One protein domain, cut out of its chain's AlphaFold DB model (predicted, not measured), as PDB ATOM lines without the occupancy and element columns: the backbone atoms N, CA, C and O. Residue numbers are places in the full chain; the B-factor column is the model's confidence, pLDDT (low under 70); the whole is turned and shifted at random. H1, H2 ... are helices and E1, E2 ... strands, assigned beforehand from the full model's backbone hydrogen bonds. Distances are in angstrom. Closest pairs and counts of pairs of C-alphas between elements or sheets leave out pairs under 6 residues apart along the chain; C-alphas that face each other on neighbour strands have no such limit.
ATOM      1  N   GLU A   4     -57.288 -35.492  14.375       72.06
ATOM      2  CA  GLU A   4     -57.786 -35.085  13.057       72.06
ATOM      3  C   GLU A   4     -58.059 -33.576  12.920       72.06
ATOM      4  O   GLU A   4     -58.226 -33.071  11.808       72.06
ATOM      5  N   LYS A   5     -58.112 -32.833  14.033       77.88
ATOM      6  CA  LYS A   5     -58.287 -31.374  14.054       77.88
ATOM      7  C   LYS A   5     -56.970 -30.599  14.142       77.88
ATOM      8  O   LYS A   5     -57.027 -29.375  14.205       77.88
ATOM      9  N   LEU A   6     -55.810 -31.256  14.145       81.88
ATOM     10  CA  LEU A   6     -54.493 -30.615  14.249       81.88
ATOM     11  C   LEU A   6     -53.671 -30.792  12.961       81.88
ATOM     12  O   LEU A   6     -53.809 -31.776  12.232       81.88
ATOM     13  N   LEU A   7     -52.841 -29.805  12.628       83.69
ATOM     14  CA  LEU A   7     -51.830 -29.882  11.567       83.69
ATOM     15  C   LEU A   7     -50.450 -29.828  12.199       83.69
ATOM     16  O   LEU A   7     -50.208 -28.946  13.021       83.69
ATOM     17  N   HIS A   8     -49.572 -30.738  11.784       84.12
ATOM     18  CA  HIS A   8     -48.160 -30.690  12.132       84.12
ATOM     19  C   HIS A   8     -47.448 -29.643  11.272       84.12
ATOM     20  O   HIS A   8     -47.714 -29.514  10.070       84.12
ATOM     21  N   GLU A   9     -46.569 -28.884  11.911       80.62
ATOM     22  CA  GLU A   9     -45.673 -27.935  11.267       80.62
ATOM     23  C   GLU A   9     -44.252 -28.233  11.721       80.62
ATOM     24  O   GLU A   9     -43.997 -28.428  12.908       80.62
ATOM     25  N   GLU A  10     -43.344 -28.292  10.756       84.44
ATOM     26  CA  GLU A  10     -41.929 -28.530  10.989       84.44
ATOM     27  C   GLU A  10     -41.207 -27.192  10.897       84.44
ATOM     28  O   GLU A  10     -41.373 -26.446   9.930       84.44
ATOM     29  N   VAL A  11     -40.438 -26.877  11.934       82.75
ATOM     30  CA  VAL A  11     -39.588 -25.692  11.988       82.75
ATOM     31  C   VAL A  11     -38.159 -26.172  12.144       82.75
ATOM     32  O   VAL A  11     -37.804 -26.779  13.157       82.75
ATOM     33  N   HIS A  12     -37.346 -25.907  11.130       85.75
ATOM     34  CA  HIS A  12     -35.904 -26.098  11.190       85.75
ATOM     35  C   HIS A  12     -35.287 -24.803  11.693       85.75
ATOM     36  O   HIS A  12     -35.599 -23.736  11.168       85.75
ATOM     37  N   THR A  13     -34.459 -24.891  12.725       87.06
ATOM     38  CA  THR A  13     -33.729 -23.730  13.216       87.06
ATOM     39  C   THR A  13     -32.402 -24.136  13.834       87.06
ATOM     40  O   THR A  13     -32.237 -25.263  14.306       87.06
ATOM     41  N   ASN A  14     -31.454 -23.209  13.845       89.12
ATOM     42  CA  ASN A  14     -30.187 -23.349  14.552       89.12
ATOM     43  C   ASN A  14     -29.984 -22.211  15.550       89.12
ATOM     44  O   ASN A  14     -30.728 -21.227  15.609       89.12
ATOM     45  N   TRP A  15     -28.956 -22.371  16.377       89.25
ATOM     46  CA  TRP A  15     -28.595 -21.388  17.388       89.25
ATOM     47  C   TRP A  15     -28.329 -20.001  16.778       89.25
ATOM     48  O   TRP A  15     -28.750 -18.982  17.324       89.25
ATOM     49  N   GLU A  16     -27.673 -19.950  15.622       89.44
ATOM     50  CA  GLU A  16     -27.290 -18.717  14.939       89.44
ATOM     51  C   GLU A  16     -28.516 -17.938  14.427       89.44
ATOM     52  O   GLU A  16     -28.564 -16.707  14.498       89.44
ATOM     53  N   GLU A  17     -29.535 -18.637  13.932       86.06
ATOM     54  CA  GLU A  17     -30.836 -18.064  13.585       86.06
ATOM     55  C   GLU A  17     -31.596 -17.573  14.812       86.06
ATOM     56  O   GLU A  17     -32.084 -16.443  14.802       86.06
ATOM     57  N   ALA A  18     -31.644 -18.363  15.886       86.62
ATOM     58  CA  ALA A  18     -32.291 -17.964  17.132       86.62
ATOM     59  C   ALA A  18     -31.686 -16.661  17.687       86.62
ATOM     60  O   ALA A  18     -32.414 -15.726  18.029       86.62
ATOM     61  N   GLN A  19     -30.353 -16.541  17.687       87.12
ATOM     62  CA  GLN A  19     -29.671 -15.303  18.081       87.12
ATOM     63  C   GLN A  19     -30.052 -14.116  17.189       87.12
ATOM     64  O   GLN A  19     -30.268 -13.010  17.685       87.12
ATOM     65  N   ARG A  20     -30.178 -14.336  15.876       87.00
ATOM     66  CA  ARG A  20     -30.585 -13.303  14.911       87.00
ATOM     67  C   ARG A  20     -32.029 -12.839  15.113       87.00
ATOM     68  O   ARG A  20     -32.324 -11.675  14.872       87.00
ATOM     69  N   LEU A  21     -32.903 -13.729  15.587       86.50
ATOM     70  CA  LEU A  21     -34.292 -13.434  15.956       86.50
ATOM     71  C   LEU A  21     -34.421 -12.703  17.306       86.50
ATOM     72  O   LEU A  21     -35.533 -12.402  17.736       86.50
ATOM     73  N   GLY A  22     -33.304 -12.387  17.970       85.31
ATOM     74  CA  GLY A  22     -33.283 -11.599  19.202       85.31
ATOM     75  C   GLY A  22     -33.302 -12.425  20.488       85.31
ATOM     76  O   GLY A  22     -33.473 -11.857  21.570       85.31
ATOM     77  N   VAL A  23     -33.096 -13.745  20.404       86.69
ATOM     78  CA  VAL A  23     -32.933 -14.597  21.591       86.69
ATOM     79  C   VAL A  23     -31.729 -14.110  22.406       86.69
ATOM     80  O   VAL A  23     -30.587 -14.136  21.948       86.69
ATOM     81  N   SER A  24     -31.997 -13.633  23.622       87.44
ATOM     82  CA  SER A  24     -31.013 -13.023  24.523       87.44
ATOM     83  C   SER A  24     -31.442 -13.162  25.990       87.44
ATOM     84  O   SER A  24     -32.595 -13.487  26.274       87.44
ATOM     85  N   GLY A  25     -30.510 -12.928  26.920       87.50
ATOM     86  CA  GLY A  25     -30.764 -13.012  28.363       87.50
ATOM     87  C   GLY A  25     -31.222 -14.404  28.805       87.50
ATOM     88  O   GLY A  25     -30.759 -15.406  28.267       87.50
ATOM     89  N   ASP A  26     -32.169 -14.454  29.740       89.44
ATOM     90  CA  ASP A  26     -32.659 -15.704  30.336       89.44
ATOM     91  C   ASP A  26     -33.219 -16.685  29.286       89.44
ATOM     92  O   ASP A  26     -32.995 -17.890  29.368       89.44
ATOM     93  N   LEU A  27     -33.860 -16.174  28.227       86.44
ATOM     94  CA  LEU A  27     -34.381 -16.999  27.132       86.44
ATOM     95  C   LEU A  27     -33.259 -17.706  26.350       86.44
ATOM     96  O   LEU A  27     -33.437 -18.825  25.871       86.44
ATOM     97  N   ALA A  28     -32.095 -17.068  26.213       87.19
ATOM     98  CA  ALA A  28     -30.937 -17.671  25.558       87.19
ATOM     99  C   ALA A  28     -30.359 -18.823  26.387       87.19
ATOM    100  O   ALA A  28     -29.963 -19.841  25.815       87.19
ATOM    101  N   ASP A  29     -30.352 -18.681  27.713       88.44
ATOM    102  CA  ASP A  29     -29.888 -19.717  28.635       88.44
ATOM    103  C   ASP A  29     -30.857 -20.907  28.684       88.44
ATOM    104  O   ASP A  29     -30.417 -22.059  28.704       88.44
ATOM    105  N   GLU A  30     -32.165 -20.651  28.605       90.06
ATOM    106  CA  GLU A  30     -33.192 -21.695  28.506       90.06
ATOM    107  C   GLU A  30     -33.140 -22.461  27.180       90.06
ATOM    108  O   GLU A  30     -33.349 -23.674  27.162       90.06
ATOM    109  N   LEU A  31     -32.847 -21.780  26.066       87.38
ATOM    110  CA  LEU A  31     -32.800 -22.392  24.734       87.38
ATOM    111  C   LEU A  31     -31.472 -23.093  24.426       87.38
ATOM    112  O   LEU A  31     -31.447 -24.016  23.609       87.38
ATOM    113  N   ARG A  32     -30.381 -22.707  25.098       85.50
ATOM    114  CA  ARG A  32     -29.026 -23.260  24.919       85.50
ATOM    115  C   ARG A  32     -28.963 -24.800  24.882       85.50
ATOM    116  O   ARG A  32     -28.233 -25.326  24.044       85.50
ATOM    117  N   PRO A  33     -29.680 -25.550  25.745       89.88
ATOM    118  CA  PRO A  33     -29.629 -27.013  25.745       89.88
ATOM    119  C   PRO A  33     -30.360 -27.647  24.556       89.88
ATOM    120  O   PRO A  33     -30.046 -28.774  24.177       89.88
ATOM    121  N   PHE A  34     -31.342 -26.943  23.986       87.75
ATOM    122  CA  PHE A  34     -32.180 -27.431  22.887       87.75
ATOM    123  C   PHE A  34     -31.655 -27.014  21.514       87.75
ATOM    124  O   PHE A  34     -31.997 -27.650  20.523       87.75
ATOM    125  N   LEU A  35     -30.822 -25.974  21.463       87.69
ATOM    126  CA  LEU A  35     -30.204 -25.431  20.256       87.69
ATOM    127  C   LEU A  35     -28.676 -25.398  20.420       87.69
ATOM    128  O   LEU A  35     -28.106 -24.339  20.700       87.69
ATOM    129  N   PRO A  36     -27.989 -26.547  20.287       85.56
ATOM    130  CA  PRO A  36     -26.537 -26.578  20.336       85.56
ATOM    131  C   PRO A  36     -25.946 -25.739  19.187       85.56
ATOM    132  O   PRO A  36     -26.420 -25.855  18.055       85.56
ATOM    133  N   PRO A  37     -24.896 -24.933  19.429       85.19
ATOM    134  CA  PRO A  37     -24.234 -24.178  18.367       85.19
ATOM    135  C   PRO A  37     -23.721 -25.084  17.240       85.19
ATOM    136  O   PRO A  37     -23.133 -26.135  17.512       85.19
ATOM    137  N   GLY A  38     -23.913 -24.663  15.986       84.50
ATOM    138  CA  GLY A  38     -23.488 -25.420  14.804       84.50
ATOM    139  C   GLY A  38     -24.300 -26.684  14.495       84.50
ATOM    140  O   GLY A  38     -23.857 -27.494  13.679       84.50
ATOM    141  N   VAL A  39     -25.457 -26.878  15.137       87.56
ATOM    142  CA  VAL A  39     -26.378 -27.990  14.868       87.56
ATOM    143  C   VAL A  39     -27.726 -27.439  14.420       87.56
ATOM    144  O   VAL A  39     -28.323 -26.609  15.103       87.56
ATOM    145  N   ASP A  40     -28.232 -27.960  13.303       88.19
ATOM    146  CA  ASP A  40     -29.611 -27.722  12.888       88.19
ATOM    147  C   ASP A  40     -30.548 -28.641  13.677       88.19
ATOM    148  O   ASP A  40     -30.397 -29.868  13.691       88.19
ATOM    149  N   VAL A  41     -31.533 -28.042  14.341       88.88
ATOM    150  CA  VAL A  41     -32.524 -28.742  15.156       88.88
ATOM    151  C   VAL A  41     -33.896 -28.575  14.519       88.88
ATOM    152  O   VAL A  41     -34.271 -27.501  14.055       88.88
ATOM    153  N   THR A  42     -34.663 -29.663  14.477       86.69
ATOM    154  CA  THR A  42     -36.024 -29.657  13.928       86.69
ATOM    155  C   THR A  42     -37.039 -29.787  15.053       86.69
ATOM    156  O   THR A  42     -37.026 -30.771  15.792       86.69
ATOM    157  N   PHE A  43     -37.940 -28.814  15.155       85.00
ATOM    158  CA  PHE A  43     -39.068 -28.830  16.081       85.00
ATOM    159  C   PHE A  43     -40.350 -29.140  15.316       85.00
ATOM    160  O   PHE A  43     -40.640 -28.516  14.296       85.00
ATOM    161  N   ILE A  44     -41.134 -30.089  15.828       85.12
ATOM    162  CA  ILE A  44     -42.437 -30.445  15.262       85.12
ATOM    163  C   ILE A  44     -43.518 -29.862  16.169       85.12
ATOM    164  O   ILE A  44     -43.777 -30.365  17.263       85.12
ATOM    165  N   GLY A  45     -44.131 -28.772  15.717       83.69
ATOM    166  CA  GLY A  45     -45.278 -28.152  16.364       83.69
ATOM    167  C   GLY A  45     -46.591 -28.719  15.836       83.69
ATOM    168  O   GLY A  45     -46.651 -29.323  14.764       83.69
ATOM    169  N   SER A  46     -47.678 -28.491  16.570       86.94
ATOM    170  CA  SER A  46     -49.025 -28.715  16.048       86.94
ATOM    171  C   SER A  46     -49.882 -27.471  16.241       86.94
ATOM    172  O   SER A  46     -49.798 -26.795  17.266       86.94
ATOM    173  N   ARG A  47     -50.717 -27.160  15.248       84.81
ATOM    174  CA  ARG A  47     -51.684 -26.058  15.315       84.81
ATOM    175  C   ARG A  47     -53.096 -26.536  14.978       84.81
ATOM    176  O   ARG A  47     -53.253 -27.464  14.179       84.81
ATOM    177  N   PRO A  48     -54.144 -25.895  15.517       89.00
ATOM    178  CA  PRO A  48     -55.519 -26.195  15.140       89.00
ATOM    179  C   PRO A  48     -55.796 -25.988  13.646       89.00
ATOM    180  O   PRO A  48     -55.390 -24.991  13.049       89.00
ATOM    181  N   ARG A  49     -56.568 -26.904  13.054       88.94
ATOM    182  CA  ARG A  49     -57.181 -26.763  11.726       88.94
ATOM    183  C   ARG A  49     -58.325 -25.764  11.812       88.94
ATOM    184  O   ARG A  49     -59.456 -26.130  12.129       88.94
ATOM    185  N   THR A  50     -58.034 -24.501  11.534       88.81
ATOM    186  CA  THR A  50     -59.052 -23.463  11.327       88.81
ATOM    187  C   THR A  50     -59.250 -23.204   9.834       88.81
ATOM    188  O   THR A  50     -58.400 -23.555   9.012       88.81
ATOM    189  N   LYS A  51     -60.378 -22.579   9.470       88.81
ATOM    190  CA  LYS A  51     -60.674 -22.190   8.082       88.81
ATOM    191  C   LYS A  51     -59.533 -21.369   7.473       88.81
ATOM    192  O   LYS A  51     -59.125 -21.643   6.352       88.81
ATOM    193  N   GLU A  52     -58.990 -20.428   8.239       87.38
ATOM    194  CA  GLU A  52     -57.868 -19.580   7.835       87.38
ATOM    195  C   GLU A  52     -56.605 -20.395   7.520       87.38
ATOM    196  O   GLU A  52     -55.971 -20.172   6.491       87.38
ATOM    197  N   VAL A  53     -56.264 -21.386   8.358       86.38
ATOM    198  CA  VAL A  53     -55.088 -22.248   8.130       86.38
ATOM    199  C   VAL A  53     -55.201 -22.992   6.802       86.38
ATOM    200  O   VAL A  53     -54.247 -23.048   6.026       86.38
ATOM    201  N   LEU A  54     -56.380 -23.560   6.545       84.69
ATOM    202  CA  LEU A  54     -56.645 -24.315   5.326       84.69
ATOM    203  C   LEU A  54     -56.619 -23.403   4.098       84.69
ATOM    204  O   LEU A  54     -56.000 -23.754   3.098       84.69
ATOM    205  N   GLN A  55     -57.231 -22.220   4.193       88.94
ATOM    206  CA  GLN A  55     -57.222 -21.231   3.117       88.94
ATOM    207  C   GLN A  55     -55.802 -20.770   2.785       88.94
ATOM    208  O   GLN A  55     -55.429 -20.783   1.617       88.94
ATOM    209  N   ARG A  56     -54.980 -20.439   3.789       86.12
ATOM    210  CA  ARG A  56     -53.596 -19.996   3.562       86.12
ATOM    211  C   ARG A  56     -52.748 -21.063   2.864       86.12
ATOM    212  O   ARG A  56     -51.943 -20.706   2.016       86.12
ATOM    213  N   ARG A  57     -52.932 -22.354   3.174       85.00
ATOM    214  CA  ARG A  57     -52.239 -23.434   2.445       85.00
ATOM    215  C   ARG A  57     -52.781 -23.627   1.030       85.00
ATOM    216  O   ARG A  57     -51.996 -23.823   0.110       85.00
ATOM    217  N   MET A  58     -54.099 -23.558   0.851       90.25
ATOM    218  CA  MET A  58     -54.733 -23.709  -0.463       90.25
ATOM    219  C   MET A  58     -54.296 -22.614  -1.444       90.25
ATOM    220  O   MET A  58     -54.066 -22.907  -2.610       90.25
ATOM    221  N   TYR A  59     -54.133 -21.383  -0.953       90.88
ATOM    222  CA  TYR A  59     -53.723 -20.215  -1.740       90.88
ATOM    223  C   TYR A  59     -52.254 -19.827  -1.537       90.88
ATOM    224  O   TYR A  59     -51.882 -18.694  -1.815       90.88
ATOM    225  N   GLN A  60     -51.398 -20.721  -1.028       89.81
ATOM    226  CA  GLN A  60     -50.022 -20.359  -0.663       89.81
ATOM    227  C   GLN A  60     -49.249 -19.745  -1.839       89.81
ATOM    228  O   GLN A  60     -48.583 -18.731  -1.657       89.81
ATOM    229  N   ALA A  61     -49.356 -20.335  -3.033       89.38
ATOM    230  CA  ALA A  61     -48.673 -19.837  -4.227       89.38
ATOM    231  C   ALA A  61     -49.175 -18.445  -4.645       89.38
ATOM    232  O   ALA A  61     -48.366 -17.560  -4.909       89.38
ATOM    233  N   ASP A  62     -50.494 -18.240  -4.642       89.19
ATOM    234  CA  ASP A  62     -51.106 -16.958  -5.007       89.19
ATOM    235  C   ASP A  62     -50.757 -15.863  -3.991       89.19
ATOM    236  O   ASP A  62     -50.402 -14.757  -4.378       89.19
ATOM    237  N   ILE A  63     -50.766 -16.188  -2.693       83.62
ATOM    238  CA  ILE A  63     -50.366 -15.265  -1.622       83.62
ATOM    239  C   ILE A  63     -48.904 -14.837  -1.791       83.62
ATOM    240  O   ILE A  63     -48.602 -13.656  -1.659       83.62
ATOM    241  N   GLN A  64     -47.991 -15.773  -2.073       87.06
ATOM    242  CA  GLN A  64     -46.575 -15.445  -2.293       87.06
ATOM    243  C   GLN A  64     -46.381 -14.568  -3.529       87.06
ATOM    244  O   GLN A  64     -45.586 -13.631  -3.498       87.06
ATOM    245  N   LYS A  65     -47.129 -14.854  -4.599       89.31
ATOM    246  CA  LYS A  65     -47.140 -14.038  -5.809       89.31
ATOM    247  C   LYS A  65     -47.596 -12.608  -5.506       89.31
ATOM    248  O   LYS A  65     -46.867 -11.687  -5.845       89.31
ATOM    249  N   TRP A  66     -48.724 -12.425  -4.817       88.62
ATOM    250  CA  TRP A  66     -49.229 -11.093  -4.464       88.62
ATOM    251  C   TRP A  66     -48.251 -10.303  -3.589       88.62
ATOM    252  O   TRP A  66     -47.983  -9.149  -3.891       88.62
ATOM    253  N   LEU A  67     -47.646 -10.943  -2.582       81.75
ATOM    254  CA  LEU A  67     -46.650 -10.290  -1.723       81.75
ATOM    255  C   LEU A  67     -45.401  -9.842  -2.496       81.75
ATOM    256  O   LEU A  67     -44.808  -8.829  -2.158       81.75
ATOM    257  N   SER A  68     -45.007 -10.594  -3.526       85.12
ATOM    258  CA  SER A  68     -43.845 -10.259  -4.360       85.12
ATOM    259  C   SER A  68     -44.163  -9.147  -5.371       85.12
ATOM    260  O   SER A  68     -43.297  -8.348  -5.698       85.12
ATOM    261  N   GLU A  69     -45.405  -9.079  -5.864       77.69
ATOM    262  CA  GLU A  69     -45.879  -8.027  -6.778       77.69
ATOM    263  C   GLU A  69     -46.006  -6.658  -6.080       77.69
ATOM    264  O   GLU A  69     -45.826  -5.625  -6.727       77.69
ATOM    265  N   GLU A  70     -46.294  -6.633  -4.774       60.62
ATOM    266  CA  GLU A  70     -46.363  -5.399  -3.977       60.62
ATOM    267  C   GLU A  70     -44.980  -4.747  -3.769       60.62
ATOM    268  O   GLU A  70     -44.892  -3.522  -3.832       60.62
ATOM    269  N   ASP A  71     -43.906  -5.535  -3.609       57.97
ATOM    270  CA  ASP A  71     -42.516  -5.044  -3.491       57.97
ATOM    271  C   ASP A  71     -41.997  -4.408  -4.805       57.97
ATOM    272  O   ASP A  71     -41.264  -3.423  -4.782       57.97
TER     273      ASP A  71
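This is residues 4 to 71 of the 110 residues of an uncharacterized protein of Papilio machaon (UniProt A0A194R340). A ribbon of two antiparallel strands, E1 and E2, makes a bridge between two pairs of helices: the short H1 and H2 at one end, and H3 with the longer H4 at the other. H3 and H4 make a corner, and residues 55 to 71, with H4, stick out as a free arm. The printed part has 68 residues with four named helices and two named strands, in the order E1, H1, H2, E2, H3, H4, and its class is mixed, helices and strands. It is only just loose, close to extended, with a radius of gyration of the C-alphas of 16.2 A, and flat, spanning 38 by 37 by 20 A.

E1, residues 6 to 13, and E2, residues 41 to 48, are antiparallel neighbours at 154 degrees. N 7 and O 47 are 2.8 A apart, and N 13 and O 41 2.9 A, both within hydrogen-bond range. H1, residues 15 to 20, and H2, residues 26 to 31, are close but not clearly touching; their closest C-alphas, of Gln 19 and Ala 28, are 7.9 A apart. They run opposite ways at a steep tilt of 39 degrees. H3, residues 51 to 58, and H4, residues 60 to 71, are close but not clearly touching; their closest C-alphas, of Arg 56 and Ile 63, are 7.7 A apart. Their lines are about perpendicular, at 81 degrees. H2 and H4 are apart. Every O i to N i+4 pair is within hydrogen-bond range in H1, H2 and H3, and 7 of 8 in H4.

E1 begins at C-alpha 6 (-54.493, -30.615, 14.249) and is 21.9 A long; E2 is 23.1 A. H1 and H2 each measure 8.7 A and H3 10.5 A. H4, 17.3 A, ends at C-alpha 71 (-42.516, -5.044, -3.491).

The farthest C-alphas, of Pro 33 and Glu 69, are 41.0 A apart. The printed part has no cut, and no link is long. The pLDDT is under 70 at residues 70 to 71.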